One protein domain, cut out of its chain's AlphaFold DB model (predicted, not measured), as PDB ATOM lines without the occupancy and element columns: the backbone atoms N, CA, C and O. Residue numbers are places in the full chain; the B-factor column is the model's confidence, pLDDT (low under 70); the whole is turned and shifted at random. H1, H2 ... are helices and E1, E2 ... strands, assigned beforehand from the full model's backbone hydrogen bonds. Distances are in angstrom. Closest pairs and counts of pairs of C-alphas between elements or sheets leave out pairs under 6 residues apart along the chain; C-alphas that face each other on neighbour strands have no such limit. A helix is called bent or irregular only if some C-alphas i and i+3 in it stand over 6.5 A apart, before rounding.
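This is residues 9 to 188 of the 190 residues of an uncharacterized protein of Microgenomates group bacterium GW2011_GWC1_47_20 (UniProt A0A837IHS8). A twisted five-stranded sheet has one face covered by H1 and H4; H5 packs on the far side of H4, and H7, side by side with H6, packs on H5. H2 sits over the sheet's opposite face, and residues 119 to 125 stick out. The printed part has 180 residues, with seven named helices and five named strands in the order E1 E2 H1 E3 H2 E4 E5 H3 H4 H5 H6 H7. The class is mixed, and the branched sheet is antiparallel but for the parallel pair E3 and E5. The whole is compact, with a radius of gyration of the C-alphas of 16.5 A and spans of 49 by 40 by 35 A.

Begin at E1, residues 10 to 13, which forms a hairpin with E2, residues 16 to 20; N 11 and O 18 are 2.9 A apart. Next, E2 is antiparallel to E5, residues 70 to 81, with N 17 and O 73 2.8 A apart. E5 bends by 54 degrees at residue 74. E2 and E3, residues 39 to 42, lie on one side of E5; N 40 and O 78 are 2.8 A apart. On the other side find E4, residues 58 to 67, in a hairpin with E5, with N 61 and O 77 2.8 A apart. H1, residues 24 to 36, is on the sheet over E2, at a height of 8.2 A. H2, residues 44 to 51, is on the opposite face, at 8.4 A. H3, residues 82 to 85, only grazes the sheet. H4, residues 93 to 112, is on the same face as H1 and touches it with residues 100 to 108 alone, C-alphas 32 and 104 being closest at 6.5 A; H4 is irregular, with C-alphas 94 and 97 7.2 A apart. H5, residues 125 to 147, forms a helical hairpin with H4 at a steep tilt of 42 degrees, C-alphas 102 and 137 being closest at 4.9 A. H7, residues 167 to 188, touches H5, C-alphas 139 and 180 being closest at 5.0 A, and forms a helical hairpin with H6, residues 151 to 164, C-alphas 162 and 170 being closest at 5.2 A. Every O i to N i+4 pair is within hydrogen-bond range in H1, H2 and H7, against 13 of 16 in H4, 18 of 19 in H5 and 8 of 10 in H6; H3 is too short for one.

Find C-alpha 10 at (203.977, 230.523, 338.380), where E1 begins. E5 runs 31.7 A, H4 29.5 A and H5 33.3 A. H7 runs 31.5 A to C-alpha 188 at (209.158, 229.710, 309.403).

The C-alphas farthest apart, of Pro 68 and Gly 89, are 50.7 A apart. The printed part has no cut, and the link from H4 to H5 is long. Look for pLDDT under 70 at residues 21 to 23, 51 to 55 and 116 to 127.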
ATOM      1  N   PRO A   9     200.657 228.084 337.631       80.44
ATOM      2  CA  PRO A   9     201.877 227.589 336.989       80.44
ATOM      3  C   PRO A   9     203.138 228.384 337.379       80.44
ATOM      4  O   PRO A   9     204.237 227.817 337.395       80.44
ATOM      5  N   VAL A  10     202.974 229.667 337.730       80.12
ATOM      6  CA  VAL A  10     203.977 230.523 338.380       80.12
ATOM      7  C   VAL A  10     203.273 231.365 339.444       80.12
ATOM      8  O   VAL A  10     202.301 232.046 339.129       80.12
ATOM      9  N   LYS A  11     203.772 231.344 340.682       85.12
ATOM     10  CA  LYS A  11     203.237 232.133 341.801       85.12
ATOM     11  C   LYS A  11     204.215 233.238 342.190       85.12
ATOM     12  O   LYS A  11     205.420 233.001 342.266       85.12
ATOM     13  N   ILE A  12     203.704 234.437 342.459       85.31
ATOM     14  CA  ILE A  12     204.504 235.559 342.967       85.31
ATOM     15  C   ILE A  12     204.336 235.635 344.488       85.31
ATOM     16  O   ILE A  12     203.223 235.790 344.984       85.31
ATOM     17  N   GLU A  13     205.439 235.552 345.231       85.44
ATOM     18  CA  GLU A  13     205.459 235.699 346.691       85.44
ATOM     19  C   GLU A  13     206.503 236.746 347.095       85.44
ATOM     20  O   GLU A  13     207.702 236.472 347.151       85.44
ATOM     21  N   GLY A  14     206.053 237.981 347.341       86.38
ATOM     22  CA  GLY A  14     206.959 239.109 347.562       86.38
ATOM     23  C   GLY A  14     207.832 239.368 346.329       86.38
ATOM     24  O   GLY A  14     207.322 239.589 345.231       86.38
ATOM     25  N   ASN A  15     209.153 239.317 346.499       83.81
ATOM     26  CA  ASN A  15     210.137 239.443 345.418       83.81
ATOM     27  C   ASN A  15     210.434 238.115 344.686       83.81
ATOM     28  O   ASN A  15     211.222 238.110 343.735       83.81
ATOM     29  N   LYS A  16     209.801 237.000 345.083       86.56
ATOM     30  CA  LYS A  16     210.070 235.656 344.546       86.56
ATOM     31  C   LYS A  16     209.079 235.248 343.460       86.56
ATOM     32  O   LYS A  16     207.880 235.492 343.569       86.56
ATOM     33  N   LEU A  17     209.598 234.570 342.441       85.12
ATOM     34  CA  LEU A  17     208.848 233.842 341.421       85.12
ATOM     35  C   LEU A  17     208.977 232.345 341.695       85.12
ATOM     36  O   LEU A  17     210.057 231.784 341.515       85.12
ATOM     37  N   LEU A  18     207.897 231.706 342.130       86.44
ATOM     38  CA  LEU A  18     207.829 230.265 342.340       86.44
ATOM     39  C   LEU A  18     207.330 229.593 341.064       86.44
ATOM     40  O   LEU A  18     206.183 229.774 340.664       86.44
ATOM     41  N   ILE A  19     208.195 228.819 340.421       83.44
ATOM     42  CA  ILE A  19     207.885 228.052 339.219       83.44
ATOM     43  C   ILE A  19     207.524 226.637 339.666       83.44
ATOM     44  O   ILE A  19     208.389 225.865 340.104       83.44
ATOM     45  N   ASN A  20     206.237 226.315 339.564       74.19
ATOM     46  CA  ASN A  20     205.714 225.005 339.930       74.19
ATOM     47  C   ASN A  20     206.139 223.946 338.907       74.19
ATOM     48  O   ASN A  20     206.347 224.228 337.728       74.19
ATOM     49  N   ARG A  21     206.215 222.683 339.343       63.47
ATOM     50  CA  ARG A  21     206.522 221.521 338.479       63.47
ATOM     51  C   ARG A  21     205.394 221.150 337.493       63.47
ATOM     52  O   ARG A  21     205.377 220.024 337.003       63.47
ATOM     53  N   GLY A  22     204.435 222.050 337.264       57.62
ATOM     54  CA  GLY A  22     203.255 221.844 336.424       57.62
ATOM     55  C   GLY A  22     203.572 221.717 334.928       57.62
ATOM     56  O   GLY A  22     204.717 221.493 334.528       57.62
ATOM     57  N   GLN A  23     202.540 221.834 334.085       59.94
ATOM     58  CA  GLN A  23     202.667 221.699 332.630       59.94
ATOM     59  C   GLN A  23     203.731 222.670 332.072       59.94
ATOM     60  O   GLN A  23     203.580 223.885 332.207       59.94
ATOM     61  N   PRO A  24     204.799 222.178 331.408       70.50
ATOM     62  CA  PRO A  24     205.937 223.013 331.017       70.50
ATOM     63  C   PRO A  24     205.613 224.181 330.077       70.50
ATOM     64  O   PRO A  24     206.401 225.120 330.013       70.50
ATOM     65  N   ALA A  25     204.513 224.107 329.320       73.50
ATOM     66  CA  ALA A  25     204.091 225.166 328.404       73.50
ATOM     67  C   ALA A  25     203.426 226.329 329.156       73.50
ATOM     68  O   ALA A  25     203.880 227.462 329.042       73.50
ATOM     69  N   GLU A  26     202.439 226.041 330.007       79.25
ATOM     70  CA  GLU A  26     201.724 227.055 330.796       79.25
ATOM     71  C   GLU A  26     202.663 227.791 331.762       79.25
ATOM     72  O   GLU A  26     202.606 229.014 331.887       79.25
ATOM     73  N   SER A  27     203.595 227.068 332.395       82.38
ATOM     74  CA  SER A  27     204.630 227.682 333.236       82.38
ATOM     75  C   SER A  27     205.618 228.529 332.440       82.38
ATOM     76  O   SER A  27     206.100 229.525 332.976       82.38
ATOM     77  N   LYS A  28     205.904 228.183 331.176       86.69
ATOM     78  CA  LYS A  28     206.730 229.028 330.306       86.69
ATOM     79  C   LYS A  28     205.990 230.329 330.009       86.69
ATOM     80  O   LYS A  28     206.532 231.390 330.277       86.69
ATOM     81  N   ASP A  29     204.760 230.267 329.516       87.12
ATOM     82  CA  ASP A  29     204.037 231.473 329.096       87.12
ATOM     83  C   ASP A  29     203.759 232.417 330.277       87.12
ATOM     84  O   ASP A  29     203.996 233.623 330.173       87.12
ATOM     85  N   ALA A  30     203.377 231.872 331.437       88.19
ATOM     86  CA  ALA A  30     203.223 232.653 332.663       88.19
ATOM     87  C   ALA A  30     204.550 233.293 333.114       88.19
ATOM     88  O   ALA A  30     204.580 234.470 333.472       88.19
ATOM     89  N   PHE A  31     205.662 232.547 333.060       90.19
ATOM     90  CA  PHE A  31     206.983 233.083 333.389       90.19
ATOM     91  C   PHE A  31     207.378 234.231 332.455       90.19
ATOM     92  O   PHE A  31     207.851 235.264 332.923       90.19
ATOM     93  N   PHE A  32     207.145 234.075 331.152       92.25
ATOM     94  CA  PHE A  32     207.461 235.096 330.156       92.25
ATOM     95  C   PHE A  32     206.642 236.365 330.387       92.25
ATOM     96  O   PHE A  32     207.231 237.436 330.513       92.25
ATOM     97  N   GLY A  33     205.321 236.243 330.553       91.56
ATOM     98  CA  GLY A  33     204.453 237.395 330.802       91.56
ATOM     99  C   GLY A  33     204.819 238.159 332.080       91.56
ATOM    100  O   GLY A  33     204.784 239.388 332.094       91.56
ATOM    101  N   ILE A  34     205.231 237.456 333.142       91.50
ATOM    102  CA  ILE A  34     205.710 238.104 334.371       91.50
ATOM    103  C   ILE A  34     207.061 238.790 334.138       91.50
ATOM    104  O   ILE A  34     207.253 239.921 334.576       91.50
ATOM    105  N   MET A  35     208.005 238.132 333.463       93.12
ATOM    106  CA  MET A  35     209.341 238.693 333.255       93.12
ATOM    107  C   MET A  35     209.353 239.895 332.309       93.12
ATOM    108  O   MET A  35     210.127 240.822 332.538       93.12
ATOM    109  N   GLU A  36     208.476 239.930 331.305       93.50
ATOM    110  CA  GLU A  36     208.303 241.088 330.419       93.50
ATOM    111  C   GLU A  36     207.873 242.345 331.196       93.50
ATOM    112  O   GLU A  36     208.310 243.451 330.880       93.50
ATOM    113  N   GLN A  37     207.099 242.185 332.276       92.44
ATOM    114  CA  GLN A  37     206.716 243.285 333.174       92.44
ATOM    115  C   GLN A  37     207.854 243.737 334.103       92.44
ATOM    116  O   GLN A  37     207.749 244.780 334.747       92.44
ATOM    117  N   ARG A  38     208.943 242.963 334.190       92.56
ATOM    118  CA  ARG A  38     210.111 243.235 335.044       92.56
ATOM    119  C   ARG A  38     211.332 243.708 334.253       92.56
ATOM    120  O   ARG A  38     212.465 243.587 334.722       92.56
ATOM    121  N   VAL A  39     211.107 244.244 333.056       94.25
ATOM    122  CA  VAL A  39     212.147 244.870 332.239       94.25
ATOM    123  C   VAL A  39     212.338 246.321 332.674       94.25
ATOM    124  O   VAL A  39     211.391 247.104 332.706       94.25
ATOM    125  N   GLN A  40     213.581 246.695 332.955       94.31
ATOM    126  CA  GLN A  40     213.998 248.067 333.217       94.31
ATOM    127  C   GLN A  40     214.967 248.520 332.126       94.31
ATOM    128  O   GLN A  40     216.028 247.925 331.926       94.31
ATOM    129  N   ARG A  41     214.601 249.587 331.418       93.62
ATOM    130  CA  ARG A  41     215.465 250.232 330.425       93.62
ATOM    131  C   ARG A  41     216.251 251.340 331.101       93.62
ATOM    132  O   ARG A  41     215.672 252.151 331.821       93.62
ATOM    133  N   LEU A  42     217.557 251.342 330.891       92.69
ATOM    134  CA  LEU A  42     218.495 252.238 331.552       92.69
ATOM    135  C   LEU A  42     219.387 252.917 330.515       92.69
ATOM    136  O   LEU A  42     219.684 252.334 329.474       92.69
ATOM    137  N   ASP A  43     219.857 254.121 330.831       92.69
ATOM    138  CA  ASP A  43     220.997 254.715 330.131       92.69
ATOM    139  C   ASP A  43     222.307 253.980 330.480       92.69
ATOM    140  O   ASP A  43     222.388 253.239 331.470       92.69
ATOM    141  N   SER A  44     223.362 254.217 329.695       90.50
ATOM    142  CA  SER A  44     224.659 253.548 329.877       90.50
ATOM    143  C   SER A  44     225.270 253.778 331.261       90.50
ATOM    144  O   SER A  44     225.914 252.885 331.815       90.50
ATOM    145  N   ASN A  45     225.066 254.961 331.852       90.81
ATOM    146  CA  ASN A  45     225.628 255.296 333.162       90.81
ATOM    147  C   ASN A  45     224.943 254.505 334.282       90.81
ATOM    148  O   ASN A  45     225.603 253.966 335.172       90.81
ATOM    149  N   SER A  46     223.616 254.442 334.243       91.12
ATOM    150  CA  SER A  46     222.776 253.726 335.196       91.12
ATOM    151  C   SER A  46     222.966 252.218 335.052       91.12
ATOM    152  O   SER A  46     223.114 251.520 336.056       91.12
ATOM    153  N   TYR A  47     223.068 251.730 333.813       89.81
ATOM    154  CA  TYR A  47     223.353 250.331 333.518       89.81
ATOM    155  C   TYR A  47     224.727 249.903 334.050       89.81
ATOM    156  O   TYR A  47     224.817 248.922 334.787       89.81
ATOM    157  N   ALA A  48     225.789 250.672 333.779       86.94
ATOM    158  CA  ALA A  48     227.143 250.357 334.241       86.94
ATOM    159  C   ALA A  48     227.263 250.304 335.776       86.94
ATOM    160  O   ALA A  48     228.033 249.503 336.310       86.94
ATOM    161  N   ARG A  49     226.489 251.125 336.503       86.75
ATOM    162  CA  ARG A  49     226.444 251.092 337.977       86.75
ATOM    163  C   ARG A  49     225.804 249.818 338.530       86.75
ATOM    164  O   ARG A  49     226.192 249.386 339.611       86.75
ATOM    165  N   LEU A  50     224.837 249.239 337.817       81.75
ATOM    166  CA  LEU A  50     224.075 248.068 338.263       81.75
ATOM    167  C   LEU A  50     224.682 246.750 337.773       81.75
ATOM    168  O   LEU A  50     224.914 245.834 338.560       81.75
ATOM    169  N   ALA A  51     224.960 246.658 336.475       69.50
ATOM    170  CA  ALA A  51     225.470 245.456 335.829       69.50
ATOM    171  C   ALA A  51     227.008 245.354 335.884       69.50
ATOM    172  O   ALA A  51     227.566 244.311 335.548       69.50
ATOM    173  N   GLY A  52     227.711 246.398 336.328       69.25
ATOM    174  CA  GLY A  52     229.167 246.470 336.237       69.25
ATOM    175  C   GLY A  52     229.654 246.721 334.806       69.25
ATOM    176  O   GLY A  52     228.876 246.807 333.859       69.25
ATOM    177  N   ALA A  53     230.970 246.863 334.643       55.12
ATOM    178  CA  ALA A  53     231.575 247.079 333.334       55.12
ATOM    179  C   ALA A  53     231.627 245.764 332.538       55.12
ATOM    180  O   ALA A  53     232.315 244.821 332.927       55.12
ATOM    181  N   GLY A  54     230.916 245.708 331.414       58.25
ATOM    182  CA  GLY A  54     230.939 244.585 330.478       58.25
ATOM    183  C   GLY A  54     229.920 244.795 329.363       58.25
ATOM    184  O   GLY A  54     228.813 245.256 329.622       58.25
ATOM    185  N   ALA A  55     230.306 244.505 328.122       56.91
ATOM    186  CA  ALA A  55     229.471 244.707 326.942       56.91
ATOM    187  C   ALA A  55     228.359 243.644 326.879       56.91
ATOM    188  O   ALA A  55     228.518 242.603 326.247       56.91
ATOM    189  N   ALA A  56     227.249 243.891 327.571       72.25
ATOM    190  CA  ALA A  56     226.029 243.102 327.470       72.25
ATOM    191  C   ALA A  56     224.861 244.051 327.186       72.25
ATOM    192  O   ALA A  56     224.644 244.992 327.948       72.25
ATOM    193  N   MET A  57     224.134 243.800 326.093       84.00
ATOM    194  CA  MET A  57     223.013 244.631 325.622       84.00
ATOM    195  C   MET A  57     221.815 244.570 326.582       84.00
ATOM    196  O   MET A  57     221.102 245.551 326.787       84.00
ATOM    197  N   GLY A  58     221.626 243.405 327.198       87.00
ATOM    198  CA  GLY A  58     220.718 243.163 328.302       87.00
ATOM    199  C   GLY A  58     221.399 242.299 329.354       87.00
ATOM    200  O   GLY A  58     222.471 241.736 329.121       87.00
ATOM    201  N   ARG A  59     220.799 242.256 330.540       87.31
ATOM    202  CA  ARG A  59     221.235 241.382 331.617       87.31
ATOM    203  C   ARG A  59     220.082 241.029 332.534       87.31
ATOM    204  O   ARG A  59     219.496 241.897 333.186       87.31
ATOM    205  N   PHE A  60     219.850 239.737 332.689       86.44
ATOM    206  CA  PHE A  60     219.069 239.218 333.797       86.44
ATOM    207  C   PHE A  60     219.827 239.336 335.135       86.44
ATOM    208  O   PHE A  60     220.986 238.931 335.272       86.44
ATOM    209  N   MET A  61     219.135 239.820 336.166       83.12
ATOM    210  CA  MET A  61     219.551 239.744 337.564       83.12
ATOM    211  C   MET A  61     218.499 239.004 338.386       83.12
ATOM    212  O   MET A  61     217.303 239.228 338.240       83.12
ATOM    213  N   GLY A  62     218.962 238.114 339.258       79.75
ATOM    214  CA  GLY A  62     218.121 237.362 340.181       79.75
ATOM    215  C   GLY A  62     218.835 236.120 340.703       79.75
ATOM    216  O   GLY A  62     219.811 235.646 340.112       79.75
ATOM    217  N   VAL A  63     218.356 235.590 341.824       78.62
ATOM    218  CA  VAL A  63     218.944 234.417 342.482       78.62
ATOM    219  C   VAL A  63     218.028 233.219 342.295       78.62
ATOM    220  O   VAL A  63     216.893 233.211 342.759       78.62
ATOM    221  N   VAL A  64     218.537 232.184 341.624       79.38
ATOM    222  CA  VAL A  64     217.814 230.926 341.401       79.38
ATOM    223  C   VAL A  64     218.157 229.929 342.504       79.38
ATOM    224  O   VAL A  64     219.326 229.569 342.664       79.38
ATOM    225  N   PHE A  65     217.150 229.408 343.203       78.12
ATOM    226  CA  PHE A  65     217.313 228.351 344.205       78.12
ATOM    227  C   PHE A  65     216.203 227.298 344.124       78.12
ATOM    228  O   PHE A  65     215.151 227.499 343.514       78.12
ATOM    229  N   GLN A  66     216.477 226.122 344.691       79.81
ATOM    230  CA  GLN A  66     215.500 225.037 344.765       79.81
ATOM    231  C   GLN A  66     214.610 225.190 345.997       79.81
ATOM    232  O   GLN A  66     215.089 225.558 347.067       79.81
ATOM    233  N   VAL A  67     213.329 224.861 345.836       77.56
ATOM    234  CA  VAL A  67     212.324 224.798 346.908       77.56
ATOM    235  C   VAL A  67     211.562 223.466 346.807       77.56
ATOM    236  O   VAL A  67     211.579 222.855 345.732       77.56
ATOM    237  N   PRO A  68     210.919 222.966 347.882       76.94
ATOM    238  CA  PRO A  68     210.223 221.674 347.855       76.94
ATOM    239  C   PRO A  68     209.230 221.525 346.686       76.94
ATOM    240  O   PRO A  68     209.177 220.477 346.037       76.94
ATOM    241  N   GLU A  69     208.523 222.602 346.357       70.06
ATOM    242  CA  GLU A  69     207.468 222.675 345.344       70.06
ATOM    243  C   GLU A  69     208.003 222.861 343.909       70.06
ATOM    244  O   GLU A  69     207.259 222.716 342.937       70.06
ATOM    245  N   GLY A  70     209.305 223.124 343.734       75.62
ATOM    246  CA  GLY A  70     209.893 223.405 342.426       75.62
ATOM    247  C   GLY A  70     211.121 224.303 342.504       75.62
ATOM    248  O   GLY A  70     212.153 223.940 343.076       75.62
ATOM    249  N   LYS A  71     211.027 225.471 341.873       81.62
ATOM    250  CA  LYS A  71     212.098 226.464 341.866       81.62
ATOM    251  C   LYS A  71     211.594 227.836 342.232       81.62
ATOM    252  O   LYS A  71     210.481 228.197 341.879       81.62
ATOM    253  N   ALA A  72     212.468 228.603 342.860       83.69
ATOM    254  CA  ALA A  72     212.237 230.001 343.134       83.69
ATOM    255  C   ALA A  72     213.302 230.852 342.441       83.69
ATOM    256  O   ALA A  72     214.471 230.458 342.352       83.69
ATOM    257  N   ILE A  73     212.884 232.018 341.965       85.94
ATOM    258  CA  ILE A  73     213.782 233.069 341.505       85.94
ATOM    259  C   ILE A  73     213.476 234.328 342.303       85.94
ATOM    260  O   ILE A  73     212.370 234.856 342.229       85.94
ATOM    261  N   GLU A  74     214.443 234.788 343.078       86.19
ATOM    262  CA  GLU A  74     214.336 235.999 343.886       86.19
ATOM    263  C   GLU A  74     214.948 237.195 343.158       86.19
ATOM    264  O   GLU A  74     215.941 237.043 342.442       86.19
ATOM    265  N   ASP A  75     214.318 238.363 343.309       84.88
ATOM    266  CA  ASP A  75     214.736 239.642 342.715       84.88
ATOM    267  C   ASP A  75     214.881 239.616 341.183       84.88
ATOM    268  O   ASP A  75     215.636 240.394 340.600       84.88
ATOM    269  N   ALA A  76     214.125 238.733 340.519       88.50
ATOM    270  CA  ALA A  76     214.149 238.567 339.069       88.50
ATOM    271  C   ALA A  76     213.819 239.885 338.353       88.50
ATOM    272  O   ALA A  76     212.682 240.345 338.438       88.50
ATOM    273  N   THR A  77     214.793 240.461 337.651       90.62
ATOM    274  CA  THR A  77     214.689 241.716 336.889       90.62
ATOM    275  C   THR A  77     215.570 241.616 335.648       90.62
ATOM    276  O   THR A  77     216.651 241.032 335.708       90.62
ATOM    277  N   ILE A  78     215.138 242.192 334.528       91.75
ATOM    278  CA  ILE A  78     215.972 242.317 333.326       91.75
ATOM    279  C   ILE A  78     216.326 243.783 333.148       91.75
ATOM    280  O   ILE A  78     215.438 244.624 333.048       91.75
ATOM    281  N   TYR A  79     217.615 244.082 333.083       92.62
ATOM    282  CA  TYR A  79     218.110 245.411 332.759       92.62
ATOM    283  C   TYR A  79     218.542 245.445 331.297       92.62
ATOM    284  O   TYR A  79     219.188 244.514 330.828       92.62
ATOM    285  N   VAL A  80     218.208 246.512 330.579       94.00
ATOM    286  CA  VAL A  80     218.620 246.732 329.184       94.00
ATOM    287  C   VAL A  80     219.327 248.077 329.098       94.00
ATOM    288  O   VAL A  80     218.781 249.074 329.574       94.00
ATOM    289  N   ASN A  81     220.515 248.113 328.491       93.88
ATOM    290  CA  ASN A  81     221.179 249.374 328.172       93.88
ATOM    291  C   ASN A  81     220.573 249.941 326.884       93.88
ATOM    292  O   ASN A  81     220.875 249.470 325.793       93.88
ATOM    293  N   GLU A  82     219.706 250.943 326.993       94.56
ATOM    294  CA  GLU A  82     218.993 251.488 325.837       94.56
ATOM    295  C   GLU A  82     219.933 252.208 324.856       94.56
ATOM    296  O   GLU A  82     219.726 252.161 323.644       94.56
ATOM    297  N   ASP A  83     221.010 252.817 325.357       93.50
ATOM    298  CA  ASP A  83     221.990 253.517 324.521       93.50
ATOM    299  C   ASP A  83     222.798 252.563 323.634       93.50
ATOM    300  O   ASP A  83     223.282 252.965 322.574       93.50
ATOM    301  N   ASP A  84     222.913 251.286 324.015       93.44
ATOM    302  CA  ASP A  84     223.557 250.280 323.171       93.44
ATOM    303  C   ASP A  84     222.772 250.009 321.883       93.44
ATOM    304  O   ASP A  84     223.376 249.652 320.875       93.44
ATOM    305  N   PHE A  85     221.469 250.303 321.863       96.44
ATOM    306  CA  PHE A  85     220.621 250.201 320.674       96.44
ATOM    307  C   PHE A  85     220.697 251.440 319.772       96.44
ATOM    308  O   PHE A  85     220.029 251.496 318.744       96.44
ATOM    309  N   ARG A  86     221.533 252.428 320.109       95.69
ATOM    310  CA  ARG A  86     221.837 253.579 319.249       95.69
ATOM    311  C   ARG A  86     223.245 253.412 318.688       95.69
ATOM    312  O   ARG A  86     224.247 253.720 319.339       95.69
ATOM    313  N   VAL A  87     223.349 252.873 317.474       94.75
ATOM    314  CA  VAL A  87     224.629 252.470 316.873       94.75
ATOM    315  C   VAL A  87     224.888 253.279 315.611       94.75
ATOM    316  O   VAL A  87     224.077 253.286 314.696       94.75
ATOM    317  N   ASN A  88     226.039 253.957 315.544       92.38
ATOM    318  CA  ASN A  88     226.477 254.720 314.366       92.38
ATOM    319  C   ASN A  88     225.438 255.744 313.856       92.38
ATOM    320  O   ASN A  88     225.315 255.959 312.654       92.38
ATOM    321  N   GLY A  89     224.701 256.379 314.774       93.25
ATOM    322  CA  GLY A  89     223.673 257.376 314.452       93.25
ATOM    323  C   GLY A  89     222.305 256.794 314.087       93.25
ATOM    324  O   GLY A  89     221.404 257.548 313.733       93.25
ATOM    325  N   GLU A  90     222.136 255.480 314.192       97.38
ATOM    326  CA  GLU A  90     220.891 254.787 313.897       97.38
ATOM    327  C   GLU A  90     220.247 254.207 315.159       97.38
ATOM    328  O   GLU A  90     220.939 253.737 316.063       97.38
ATOM    329  N   ASP A  91     218.915 254.247 315.203       97.75
ATOM    330  CA  ASP A  91     218.103 253.763 316.314       97.75
ATOM    331  C   ASP A  91     217.576 252.344 316.030       97.75
ATOM    332  O   ASP A  91     216.893 252.097 315.029       97.75
ATOM    333  N   PHE A  92     217.922 251.412 316.915       98.25
ATOM    334  CA  PHE A  92     217.479 250.018 316.937       98.25
ATOM    335  C   PHE A  92     216.666 249.702 318.201       98.25
ATOM    336  O   PHE A  92     216.483 248.543 318.556       98.25
ATOM    337  N   THR A  93     216.164 250.695 318.937       97.56
ATOM    338  CA  THR A  93     215.384 250.450 320.166       97.56
ATOM    339  C   THR A  93     214.113 249.625 319.917       97.56
ATOM    340  O   THR A  93     213.573 249.007 320.839       97.56
ATOM    341  N   ASP A  94     213.663 249.535 318.664       98.00
ATOM    342  CA  ASP A  94     212.562 248.681 318.231       98.00
ATOM    343  C   ASP A  94     212.875 247.174 318.294       98.00
ATOM    344  O   ASP A  94     211.936 246.377 318.342       98.00
ATOM    345  N   VAL A  95     214.154 246.771 318.345       98.12
ATOM    346  CA  VAL A  95     214.563 245.360 318.499       98.12
ATOM    347  C   VAL A  95     214.878 244.959 319.943       98.12
ATOM    348  O   VAL A  95     215.139 243.785 320.197       98.12
ATOM    349  N   ILE A  96     214.759 245.875 320.915       97.19
ATOM    350  CA  ILE A  96     214.889 245.565 322.354       97.19
ATOM    351  C   ILE A  96     214.038 244.354 322.786       97.19
ATOM    352  O   ILE A  96     214.553 243.526 323.540       97.19
ATOM    353  N   PRO A  97     212.776 244.178 322.327       97.25
ATOM    354  CA  PRO A  97     211.989 242.995 322.678       97.25
ATOM    355  C   PRO A  97     212.668 241.664 322.321       97.25
ATOM    356  O   PRO A  97     212.460 240.676 323.020       97.25
ATOM    357  N   VAL A  98     213.505 241.628 321.278       97.50
ATOM    358  CA  VAL A  98     214.253 240.428 320.872       97.50
ATOM    359  C   VAL A  98     215.339 240.093 321.897       97.50
ATOM    360  O   VAL A  98     215.402 238.963 322.372       97.50
ATOM    361  N   THR A  99     216.125 241.083 322.330       95.31
ATOM    362  CA  THR A  99     217.120 240.900 323.403       95.31
ATOM    363  C   THR A  99     216.456 240.543 324.733       95.31
ATOM    364  O   THR A  99     216.924 239.660 325.441       95.31
ATOM    365  N   VAL A 100     215.316 241.152 325.071       95.69
ATOM    366  CA  VAL A 100     214.545 240.759 326.265       95.69
ATOM    367  C   VAL A 100     214.112 239.293 326.172       95.69
ATOM    368  O   VAL A 100     214.247 238.550 327.144       95.69
ATOM    369  N   ARG A 101     213.639 238.846 325.001       95.88
ATOM    370  CA  ARG A 101     213.255 237.447 324.769       95.88
ATOM    371  C   ARG A 101     214.418 236.489 325.031       95.88
ATOM    372  O   ARG A 101     214.185 235.437 325.629       95.88
ATOM    373  N   HIS A 102     215.631 236.859 324.618       95.75
ATOM    374  CA  HIS A 102     216.855 236.111 324.901       95.75
ATOM    375  C   HIS A 102     217.048 235.910 326.407       95.75
ATOM    376  O   HIS A 102     217.068 234.772 326.877       95.75
ATOM    377  N   GLU A 103     217.099 237.006 327.167       93.88
ATOM    378  CA  GLU A 103     217.340 236.994 328.617       93.88
ATOM    379  C   GLU A 103     216.285 236.162 329.370       93.88
ATOM    380  O   GLU A 103     216.608 235.349 330.244       93.88
ATOM    381  N   ILE A 104     215.005 236.314 329.000       93.50
ATOM    382  CA  ILE A 104     213.909 235.535 329.591       93.50
ATOM    383  C   ILE A 104     214.083 234.045 329.281       93.50
ATOM    384  O   ILE A 104     213.938 233.204 330.174       93.50
ATOM    385  N   PHE A 105     214.380 233.691 328.028       93.69
ATOM    386  CA  PHE A 105     214.484 232.293 327.623       93.69
ATOM    387  C   PHE A 105     215.706 231.603 328.234       93.69
ATOM    388  O   PHE A 105     215.617 230.439 328.650       93.69
ATOM    389  N   GLU A 106     216.831 232.304 328.328       90.38
ATOM    390  CA  GLU A 106     218.026 231.781 328.976       90.38
ATOM    391  C   GLU A 106     217.725 231.457 330.447       90.38
ATOM    392  O   GLU A 106     217.932 230.322 330.897       90.38
ATOM    393  N   MET A 107     217.097 232.391 331.171       87.38
ATOM    394  CA  MET A 107     216.677 232.178 332.558       87.38
ATOM    395  C   MET A 107     215.674 231.035 332.704       87.38
ATOM    396  O   MET A 107     215.820 230.178 333.581       87.38
ATOM    397  N   TRP A 108     214.674 230.980 331.826       88.06
ATOM    398  CA  TRP A 108     213.719 229.880 331.794       88.06
ATOM    399  C   TRP A 108     214.429 228.533 331.621       88.06
ATOM    400  O   TRP A 108     214.081 227.554 332.282       88.06
ATOM    401  N   THR A 109     215.468 228.478 330.789       86.94
ATOM    402  CA  THR A 109     216.267 227.266 330.581       86.94
ATOM    403  C   THR A 109     217.012 226.869 331.853       86.94
ATOM    404  O   THR A 109     216.970 225.694 332.237       86.94
ATOM    405  N   TYR A 110     217.624 227.820 332.563       82.50
ATOM    406  CA  TYR A 110     218.224 227.556 333.874       82.50
ATOM    407  C   TYR A 110     217.192 227.048 334.884       82.50
ATOM    408  O   TYR A 110     217.417 226.034 335.560       82.50
ATOM    409  N   ALA A 111     216.042 227.717 334.969       79.69
ATOM    410  CA  ALA A 111     214.956 227.363 335.866       79.69
ATOM    411  C   ALA A 111     214.439 225.945 335.574       79.69
ATOM    412  O   ALA A 111     214.533 225.065 336.431       79.69
ATOM    413  N   LYS A 112     214.033 225.668 334.336       81.00
ATOM    414  CA  LYS A 112     213.512 224.367 333.907       81.00
ATOM    415  C   LYS A 112     214.481 223.212 334.175       81.00
ATOM    416  O   LYS A 112     214.054 222.141 334.591       81.00
ATOM    417  N   ASN A 113     215.784 223.414 333.969       78.19
ATOM    418  CA  ASN A 113     216.769 222.327 334.027       78.19
ATOM    419  C   ASN A 113     217.408 222.092 335.405       78.19
ATOM    420  O   ASN A 113     218.383 221.348 335.510       78.19
ATOM    421  N   GLY A 114     216.929 222.718 336.484       72.06
ATOM    422  CA  GLY A 114     217.559 222.468 337.790       72.06
ATOM    423  C   GLY A 114     218.900 223.192 337.993       72.06
ATOM    424  O   GLY A 114     219.511 223.031 339.042       72.06
ATOM    425  N   TRP A 115     219.343 224.024 337.044       76.31
ATOM    426  CA  TRP A 115     220.643 224.700 337.095       76.31
ATOM    427  C   TRP A 115     220.618 225.939 338.005       76.31
ATOM    428  O   TRP A 115     219.600 226.627 338.084       76.31
ATOM    429  N   SER A 116     221.728 226.196 338.704       66.19
ATOM    430  CA  SER A 116     221.965 227.416 339.483       66.19
ATOM    431  C   SER A 116     222.951 228.320 338.749       66.19
ATOM    432  O   SER A 116     223.894 227.830 338.125       66.19
ATOM    433  N   LEU A 117     222.754 229.635 338.865       62.31
ATOM    434  CA  LEU A 117     223.729 230.636 338.418       62.31
ATOM    435  C   LEU A 117     224.856 230.857 339.437       62.31
ATOM    436  O   LEU A 117     225.934 231.317 339.076       62.31
ATOM    437  N   SER A 118     224.638 230.488 340.706       56.00
ATOM    438  CA  SER A 118     225.702 230.466 341.714       56.00
ATOM    439  C   SER A 118     226.648 229.287 341.456       56.00
ATOM    440  O   SER A 118     226.162 228.160 341.282       56.00
ATOM    441  N   PRO A 119     227.975 229.501 341.427       46.34
ATOM    442  CA  PRO A 119     228.923 228.433 341.163       46.34
ATOM    443  C   PRO A 119     229.054 227.521 342.391       46.34
ATOM    444  O   PRO A 119     229.359 228.008 343.477       46.34
ATOM    445  N   PRO A 120     228.960 226.188 342.258       38.75
ATOM    446  CA  PRO A 120     229.883 225.336 342.981       38.75
ATOM    447  C   PRO A 120     231.269 225.473 342.310       38.75
ATOM    448  O   PRO A 120     231.340 225.384 341.078       38.75
ATOM    449  N   PRO A 121     232.361 225.675 343.070       40.06
ATOM    450  CA  PRO A 121     233.638 226.166 342.539       40.06
ATOM    451  C   PRO A 121     234.375 225.269 341.522       40.06
ATOM    452  O   PRO A 121     235.388 225.699 340.988       40.06
ATOM    453  N   GLU A 122     233.925 224.048 341.208       40.59
ATOM    454  CA  GLU A 122     234.829 223.047 340.599       40.59
ATOM    455  C   GLU A 122     234.238 222.154 339.496       40.59
ATOM    456  O   GLU A 122     234.797 221.105 339.183       40.59
ATOM    457  N   ARG A 123     233.121 222.510 338.845       45.31
ATOM    458  CA  ARG A 123     232.573 221.646 337.777       45.31
ATOM    459  C   ARG A 123     232.751 222.237 336.382       45.31
ATOM    460  O   ARG A 123     232.051 223.161 335.985       45.31
ATOM    461  N   ILE A 124     233.596 221.573 335.589       47.22
ATOM    462  CA  ILE A 124     233.711 221.681 334.119       47.22
ATOM    463  C   ILE A 124     232.322 221.707 333.431       47.22
ATOM    464  O   ILE A 124     232.150 222.331 332.388       47.22
ATOM    465  N   GLY A 125     231.291 221.120 334.055       56.31
ATOM    466  CA  GLY A 125     229.903 221.145 333.582       56.31
ATOM    467  C   GLY A 125     229.190 222.508 333.592       56.31
ATOM    468  O   GLY A 125     228.203 222.649 332.875       56.31
ATOM    469  N   THR A 126     229.648 223.516 334.343       60.94
ATOM    470  CA  THR A 126     228.965 224.827 334.404       60.94
ATOM    471  C   THR A 126     229.140 225.621 333.108       60.94
ATOM    472  O   THR A 126     228.165 226.169 332.601       60.94
ATOM    473  N   LYS A 127     230.338 225.602 332.500       65.88
ATOM    474  CA  LYS A 127     230.590 226.277 331.210       65.88
ATOM    475  C   LYS A 127     229.736 225.698 330.079       65.88
ATOM    476  O   LYS A 127     229.186 226.452 329.285       65.88
ATOM    477  N   ASN A 128     229.565 224.374 330.053       78.69
ATOM    478  CA  ASN A 128     228.711 223.717 329.060       78.69
ATOM    479  C   ASN A 128     227.231 224.077 329.241       78.69
ATOM    480  O   ASN A 128     226.539 224.275 328.251       78.69
ATOM    481  N   ARG A 129     226.737 224.205 330.480       80.88
ATOM    482  CA  ARG A 129     225.341 224.602 330.742       80.88
ATOM    483  C   ARG A 129     225.048 226.025 330.283       80.88
ATOM    484  O   ARG A 129     224.007 226.239 329.679       80.88
ATOM    485  N   VAL A 130     225.974 226.952 330.533       82.12
ATOM    486  CA  VAL A 130     225.876 228.338 330.046       82.12
ATOM    487  C   VAL A 130     225.835 228.358 328.524       82.12
ATOM    488  O   VAL A 130     224.895 228.883 327.950       82.12
ATOM    489  N   ALA A 131     226.781 227.688 327.860       85.00
ATOM    490  CA  ALA A 131     226.804 227.635 326.398       85.00
ATOM    491  C   ALA A 131     225.529 227.011 325.796       85.00
ATOM    492  O   ALA A 131     225.058 227.462 324.756       85.00
ATOM    493  N   VAL A 132     224.959 225.988 326.445       86.81
ATOM    494  CA  VAL A 132     223.699 225.368 326.011       86.81
ATOM    495  C   VAL A 132     222.508 226.305 326.220       86.81
ATOM    496  O   VAL A 132     221.691 226.423 325.312       86.81
ATOM    497  N   ALA A 133     222.391 226.956 327.383       88.44
ATOM    498  CA  ALA A 133     221.303 227.897 327.654       88.44
ATOM    499  C   ALA A 133     221.334 229.072 326.670       88.44
ATOM    500  O   ALA A 133     220.336 229.318 325.995       88.44
ATOM    501  N   HIS A 134     222.509 229.691 326.528       91.44
ATOM    502  CA  HIS A 134     222.782 230.778 325.596       91.44
ATOM    503  C   HIS A 134     222.436 230.381 324.156       91.44
ATOM    504  O   HIS A 134     221.591 231.003 323.532       91.44
ATOM    505  N   GLY A 135     222.963 229.259 323.649       91.38
ATOM    506  CA  GLY A 135     222.682 228.824 322.274       91.38
ATOM    507  C   GLY A 135     221.202 228.509 321.996       91.38
ATOM    508  O   GLY A 135     220.725 228.724 320.879       91.38
ATOM    509  N   LEU A 136     220.459 228.012 322.993       92.06
ATOM    510  CA  LEU A 136     219.008 227.828 322.873       92.06
ATOM    511  C   LEU A 136     218.262 229.171 322.896       92.06
ATOM    512  O   LEU A 136     217.314 229.333 322.128       92.06
ATOM    513  N   ALA A 137     218.697 230.123 323.725       94.44
ATOM    514  CA  ALA A 137     218.156 231.479 323.767       94.44
ATOM    515  C   ALA A 137     218.399 232.228 322.447       94.44
ATOM    516  O   ALA A 137     217.449 232.784 321.900       94.44
ATOM    517  N   THR A 138     219.594 232.120 321.856       95.38
ATOM    518  CA  THR A 138     219.909 232.661 320.522       95.38
ATOM    519  C   THR A 138     219.007 232.054 319.436       95.38
ATOM    520  O   THR A 138     218.589 232.723 318.498       95.38
ATOM    521  N   CYS A 139     218.632 230.773 319.527       94.75
ATOM    522  CA  CYS A 139     217.674 230.206 318.569       94.75
ATOM    523  C   CYS A 139     216.245 230.741 318.784       94.75
ATOM    524  O   CYS A 139     215.542 231.029 317.811       94.75
ATOM    525  N   GLU A 140     215.806 230.865 320.040       94.94
ATOM    526  CA  GLU A 140     214.477 231.389 320.372       94.94
ATOM    527  C   GLU A 140     214.332 232.869 319.997       94.94
ATOM    528  O   GLU A 140     213.287 233.245 319.467       94.94
ATOM    529  N   GLU A 141     215.341 233.707 320.254       96.00
ATOM    530  CA  GLU A 141     215.260 235.143 319.966       96.00
ATOM    531  C   GLU A 141     215.044 235.385 318.466       96.00
ATOM    532  O   GLU A 141     214.186 236.184 318.111       96.00
ATOM    533  N   TYR A 142     215.710 234.631 317.576       97.50
ATOM    534  CA  TYR A 142     215.490 234.764 316.133       97.50
ATOM    535  C   TYR A 142     214.144 234.199 315.695       97.50
ATOM    536  O   TYR A 142     213.505 234.795 314.829       97.50
ATOM    537  N   ARG A 143     213.671 233.098 316.295       96.38
ATOM    538  CA  ARG A 143     212.305 232.606 316.044       96.38
ATOM    539  C   ARG A 143     211.282 233.696 316.362       96.38
ATOM    540  O   ARG A 143     210.455 234.021 315.515       96.38
ATOM    541  N   TYR A 144     211.402 234.309 317.536       96.25
ATOM    542  CA  TYR A 144     210.555 235.422 317.948       96.25
ATOM    543  C   TYR A 144     210.736 236.656 317.050       96.25
ATOM    544  O   TYR A 144     209.753 237.265 316.642       96.25
ATOM    545  N   ALA A 145     211.967 236.995 316.662       97.88
ATOM    546  CA  ALA A 145     212.242 238.109 315.762       97.88
ATOM    547  C   ALA A 145     211.575 237.919 314.391       97.88
ATOM    548  O   ALA A 145     211.086 238.890 313.818       97.88
ATOM    549  N   PHE A 146     211.507 236.691 313.867       97.56
ATOM    550  CA  PHE A 146     210.724 236.398 312.664       97.56
ATOM    551  C   PHE A 146     209.220 236.554 312.909       97.56
ATOM    552  O   PHE A 146     208.549 237.174 312.085       97.56
ATOM    553  N   GLU A 147     208.699 236.056 314.037       96.00
ATOM    554  CA  GLU A 147     207.279 236.187 314.410       96.00
ATOM    555  C   GLU A 147     206.821 237.655 314.457       96.00
ATOM    556  O   GLU A 147     205.716 237.964 314.016       96.00
ATOM    557  N   ILE A 148     207.680 238.569 314.924       96.38
ATOM    558  CA  ILE A 148     207.374 240.009 314.997       96.38
ATOM    559  C   ILE A 148     207.869 240.820 313.783       96.38
ATOM    560  O   ILE A 148     207.793 242.048 313.795       96.38
ATOM    561  N   GLY A 149     208.400 240.169 312.741       97.44
ATOM    562  CA  GLY A 149     208.874 240.840 311.522       97.44
ATOM    563  C   GLY A 149     210.121 241.719 311.708       97.44
ATOM    564  O   GLY A 149     210.292 242.705 310.993       97.44
ATOM    565  N   LYS A 150     210.985 241.392 312.675       98.31
ATOM    566  CA  LYS A 150     212.204 242.140 313.039       98.31
ATOM    567  C   LYS A 150     213.512 241.365 312.844       98.31
ATOM    568  O   LYS A 150     214.564 241.897 313.176       98.31
ATOM    569  N   ALA A 151     213.487 240.144 312.306       97.88
ATOM    570  CA  ALA A 151     214.679 239.291 312.190       97.88
ATOM    571  C   ALA A 151     215.849 239.943 311.428       97.88
ATOM    572  O   ALA A 151     216.967 239.962 311.939       97.88
ATOM    573  N   ASP A 152     215.595 240.517 310.249       98.12
ATOM    574  CA  ASP A 152     216.638 241.180 309.446       98.12
ATOM    575  C   ASP A 152     217.185 242.418 310.162       98.12
ATOM    576  O   ASP A 152     218.394 242.638 310.215       98.12
ATOM    577  N   ARG A 153     216.283 243.188 310.786       98.25
ATOM    578  CA  ARG A 153     216.621 244.386 311.560       98.25
ATOM    579  C   ARG A 153     217.498 244.054 312.766       98.25
ATOM    580  O   ARG A 153     218.437 244.787 313.068       98.25
ATOM    581  N   TYR A 154     217.202 242.948 313.444       98.25
ATOM    582  CA  TYR A 154     217.989 242.469 314.573       98.25
ATOM    583  C   TYR A 154     219.365 241.958 314.134       98.25
ATOM    584  O   TYR A 154     220.360 242.271 314.779       98.25
ATOM    585  N   LEU A 155     219.456 241.242 313.009       97.94
ATOM    586  CA  LEU A 155     220.751 240.799 312.488       97.94
ATOM    587  C   LEU A 155     221.641 241.994 312.102       97.94
ATOM    588  O   LEU A 155     222.814 242.026 312.475       97.94
ATOM    589  N   GLU A 156     221.075 243.004 311.435       98.12
ATOM    590  CA  GLU A 156     221.776 244.255 311.116       98.12
ATOM    591  C   GLU A 156     222.286 244.960 312.386       98.12
ATOM    592  O   GLU A 156     223.435 245.410 312.435       98.12
ATOM    593  N   TYR A 157     221.449 245.027 313.425       97.56
ATOM    594  CA  TYR A 157     221.841 245.562 314.726       97.56
ATOM    595  C   TYR A 157     223.063 244.828 315.290       97.56
ATOM    596  O   TYR A 157     224.052 245.477 315.635       97.56
ATOM    597  N   ILE A 158     223.033 243.492 315.335       96.75
ATOM    598  CA  ILE A 158     224.141 242.677 315.855       96.75
ATOM    599  C   ILE A 158     225.427 242.925 315.060       96.75
ATOM    600  O   ILE A 158     226.490 243.130 315.651       96.75
ATOM    601  N   GLU A 159     225.351 242.964 313.728       96.06
ATOM    602  CA  GLU A 159     226.509 243.239 312.872       96.06
ATOM    603  C   GLU A 159     227.131 244.609 313.173       96.06
ATOM    604  O   GLU A 159     228.354 244.707 313.333       96.06
ATOM    605  N   LYS A 160     226.310 245.656 313.325       96.12
ATOM    606  CA  LYS A 160     226.794 247.010 313.637       96.12
ATOM    607  C   LYS A 160     227.308 247.121 315.066       96.12
ATOM    608  O   LYS A 160     228.401 247.653 315.271       96.12
ATOM    609  N   TRP A 161     226.571 246.611 316.047       94.94
ATOM    610  CA  TRP A 161     226.952 246.671 317.458       94.94
ATOM    611  C   TRP A 161     228.267 245.923 317.713       94.94
ATOM    612  O   TRP A 161     229.157 246.436 318.396       94.94
ATOM    613  N   SER A 162     228.456 244.769 317.060       94.31
ATOM    614  CA  SER A 162     229.665 243.943 317.179       94.31
ATOM    615  C   SER A 162     230.959 244.633 316.726       94.31
ATOM    616  O   SER A 162     232.044 244.183 317.089       94.31
ATOM    617  N   SER A 163     230.877 245.743 315.978       93.44
ATOM    618  CA  SER A 163     232.048 246.541 315.573       93.44
ATOM    619  C   SER A 163     232.817 247.154 316.750       93.44
ATOM    620  O   SER A 163     233.970 247.546 316.592       93.44
ATOM    621  N   ARG A 164     232.196 247.210 317.934       91.00
ATOM    622  CA  ARG A 164     232.804 247.685 319.185       91.00
ATOM    623  C   ARG A 164     233.689 246.629 319.860       91.00
ATOM    624  O   ARG A 164     234.417 246.955 320.794       91.00
ATOM    625  N   LEU A 165     233.604 245.371 319.422       90.69
ATOM    626  CA  LEU A 165     234.311 244.243 320.021       90.69
ATOM    627  C   LEU A 165     235.656 243.975 319.326       90.69
ATOM    628  O   LEU A 165     235.808 244.258 318.133       90.69
ATOM    629  N   PRO A 166     236.621 243.345 320.020       94.25
ATOM    630  CA  PRO A 166     237.800 242.772 319.379       94.25
ATOM    631  C   PRO A 166     237.415 241.779 318.273       94.25
ATOM    632  O   PRO A 166     236.473 241.005 318.425       94.25
ATOM    633  N   GLU A 167     238.200 241.728 317.194       94.56
ATOM    634  CA  GLU A 167     237.883 240.958 315.976       94.56
ATOM    635  C   GLU A 167     237.488 239.494 316.244       94.56
ATOM    636  O   GLU A 167     236.528 238.978 315.676       94.56
ATOM    637  N   ARG A 168     238.182 238.819 317.168       94.06
ATOM    638  CA  ARG A 168     237.868 237.430 317.534       94.06
ATOM    639  C   ARG A 168     236.481 237.288 318.170       94.06
ATOM    640  O   ARG A 168     235.780 236.314 317.900       94.06
ATOM    641  N   GLU A 169     236.112 238.215 319.047       92.50
ATOM    642  CA  GLU A 169     234.818 238.216 319.738       92.50
ATOM    643  C   GLU A 169     233.700 238.620 318.780       92.50
ATOM    644  O   GLU A 169     232.665 237.955 318.737       92.50
ATOM    645  N   ARG A 170     233.965 239.620 317.934       94.00
ATOM    646  CA  ARG A 170     233.093 240.034 316.836       94.00
ATOM    647  C   ARG A 170     232.761 238.871 315.903       94.00
ATOM    648  O   ARG A 170     231.587 238.574 315.696       94.00
ATOM    649  N   GLN A 171     233.773 238.171 315.385       95.56
ATOM    650  CA  GLN A 171     233.561 237.050 314.466       95.56
ATOM    651  C   GLN A 171     232.760 235.924 315.125       95.56
ATOM    652  O   GLN A 171     231.887 235.332 314.486       95.56
ATOM    653  N   LYS A 172     233.028 235.633 316.405       93.69
ATOM    654  CA  LYS A 172     232.263 234.643 317.170       93.69
ATOM    655  C   LYS A 172     230.787 235.045 317.277       93.69
ATOM    656  O   LYS A 172     229.934 234.228 316.943       93.69
ATOM    657  N   LEU A 173     230.503 236.283 317.693       93.44
ATOM    658  CA  LEU A 173     229.140 236.793 317.862       93.44
ATOM    659  C   LEU A 173     228.357 236.771 316.542       93.44
ATOM    660  O   LEU A 173     227.237 236.262 316.508       93.44
ATOM    661  N   ILE A 174     228.962 237.262 315.453       95.69
ATOM    662  CA  ILE A 174     228.348 237.267 314.116       95.69
ATOM    663  C   ILE A 174     228.053 235.839 313.656       95.69
ATOM    664  O   ILE A 174     226.950 235.555 313.200       95.69
ATOM    665  N   THR A 175     229.018 234.924 313.789       96.44
ATOM    666  CA  THR A 175     228.855 233.536 313.325       96.44
ATOM    667  C   THR A 175     227.692 232.855 314.042       96.44
ATOM    668  O   THR A 175     226.832 232.262 313.394       96.44
ATOM    669  N   GLU A 176     227.631 232.993 315.367       95.31
ATOM    670  CA  GLU A 176     226.563 232.419 316.184       95.31
ATOM    671  C   GLU A 176     225.175 232.951 315.788       95.31
ATOM    672  O   GLU A 176     224.237 232.175 315.579       95.31
ATOM    673  N   ASN A 177     225.061 234.268 315.610       96.94
ATOM    674  CA  ASN A 177     223.809 234.929 315.245       96.94
ATOM    675  C   ASN A 177     223.351 234.579 313.824       96.94
ATOM    676  O   ASN A 177     222.182 234.268 313.607       96.94
ATOM    677  N   VAL A 178     224.271 234.543 312.856       97.38
ATOM    678  CA  VAL A 178     223.967 234.154 311.470       97.38
ATOM    679  C   VAL A 178     223.492 232.699 311.396       97.38
ATOM    680  O   VAL A 178     222.571 232.380 310.639       97.38
ATOM    681  N   GLU A 179     224.093 231.795 312.172       96.25
ATOM    682  CA  GLU A 179     223.634 230.406 312.245       96.25
ATOM    683  C   GLU A 179     222.226 230.289 312.842       96.25
ATOM    684  O   GLU A 179     221.397 229.550 312.299       96.25
ATOM    685  N   ALA A 180     221.940 231.012 313.928       96.50
ATOM    686  CA  ALA A 180     220.621 231.032 314.557       96.50
ATOM    687  C   ALA A 180     219.550 231.629 313.629       96.50
ATOM    688  O   ALA A 180     218.508 231.000 313.418       96.50
ATOM    689  N   TYR A 181     219.850 232.759 312.982       97.31
ATOM    690  CA  TYR A 181     219.005 233.381 311.962       97.31
ATOM    691  C   TYR A 181     218.641 232.384 310.852       97.31
ATOM    692  O   TYR A 181     217.466 232.178 310.543       97.31
ATOM    693  N   ARG A 182     219.638 231.692 310.277       95.94
ATOM    694  CA  ARG A 182     219.416 230.717 309.193       95.94
ATOM    695  C   ARG A 182     218.546 229.544 309.645       95.94
ATOM    696  O   ARG A 182     217.657 229.128 308.900       95.94
ATOM    697  N   LYS A 183     218.786 229.020 310.852       94.25
ATOM    698  CA  LYS A 183     217.976 227.942 311.442       94.25
ATOM    699  C   LYS A 183     216.520 228.381 311.595       94.25
ATOM    700  O   LYS A 183     215.638 227.683 311.096       94.25
ATOM    701  N   ALA A 184     216.273 229.542 312.199       92.56
ATOM    702  CA  ALA A 184     214.922 230.066 312.392       92.56
ATOM    703  C   ALA A 184     214.210 230.341 311.053       92.56
ATOM    704  O   ALA A 184     213.073 229.906 310.864       92.56
ATOM    705  N   MET A 185     214.905 230.924 310.068       91.06
ATOM    706  CA  MET A 185     214.358 231.165 308.726       91.06
ATOM    707  C   MET A 185     213.829 229.881 308.067       91.06
ATOM    708  O   MET A 185     212.799 229.900 307.393       91.06
ATOM    709  N   THR A 186     214.520 228.747 308.239       89.00
ATOM    710  CA  THR A 186     214.075 227.467 307.655       89.00
ATOM    711  C   THR A 186     212.840 226.874 308.330       89.00
ATOM    712  O   THR A 186     212.127 226.096 307.700       89.00
ATOM    713  N   GLN A 187     212.582 227.236 309.587       83.50
ATOM    714  CA  GLN A 187     211.441 226.742 310.356       83.50
ATOM    715  C   GLN A 187     210.168 227.530 310.045       83.50
ATOM    716  O   GLN A 187     209.104 226.933 309.984       83.50
ATOM    717  N   VAL A 188     210.287 228.833 309.771       75.25
ATOM    718  CA  VAL A 188     209.158 229.710 309.403       75.25
ATOM    719  C   VAL A 188     208.589 229.385 308.014       75.25
ATOM    720  O   VAL A 188     207.438 229.685 307.723       75.25
TER     721      VAL A 188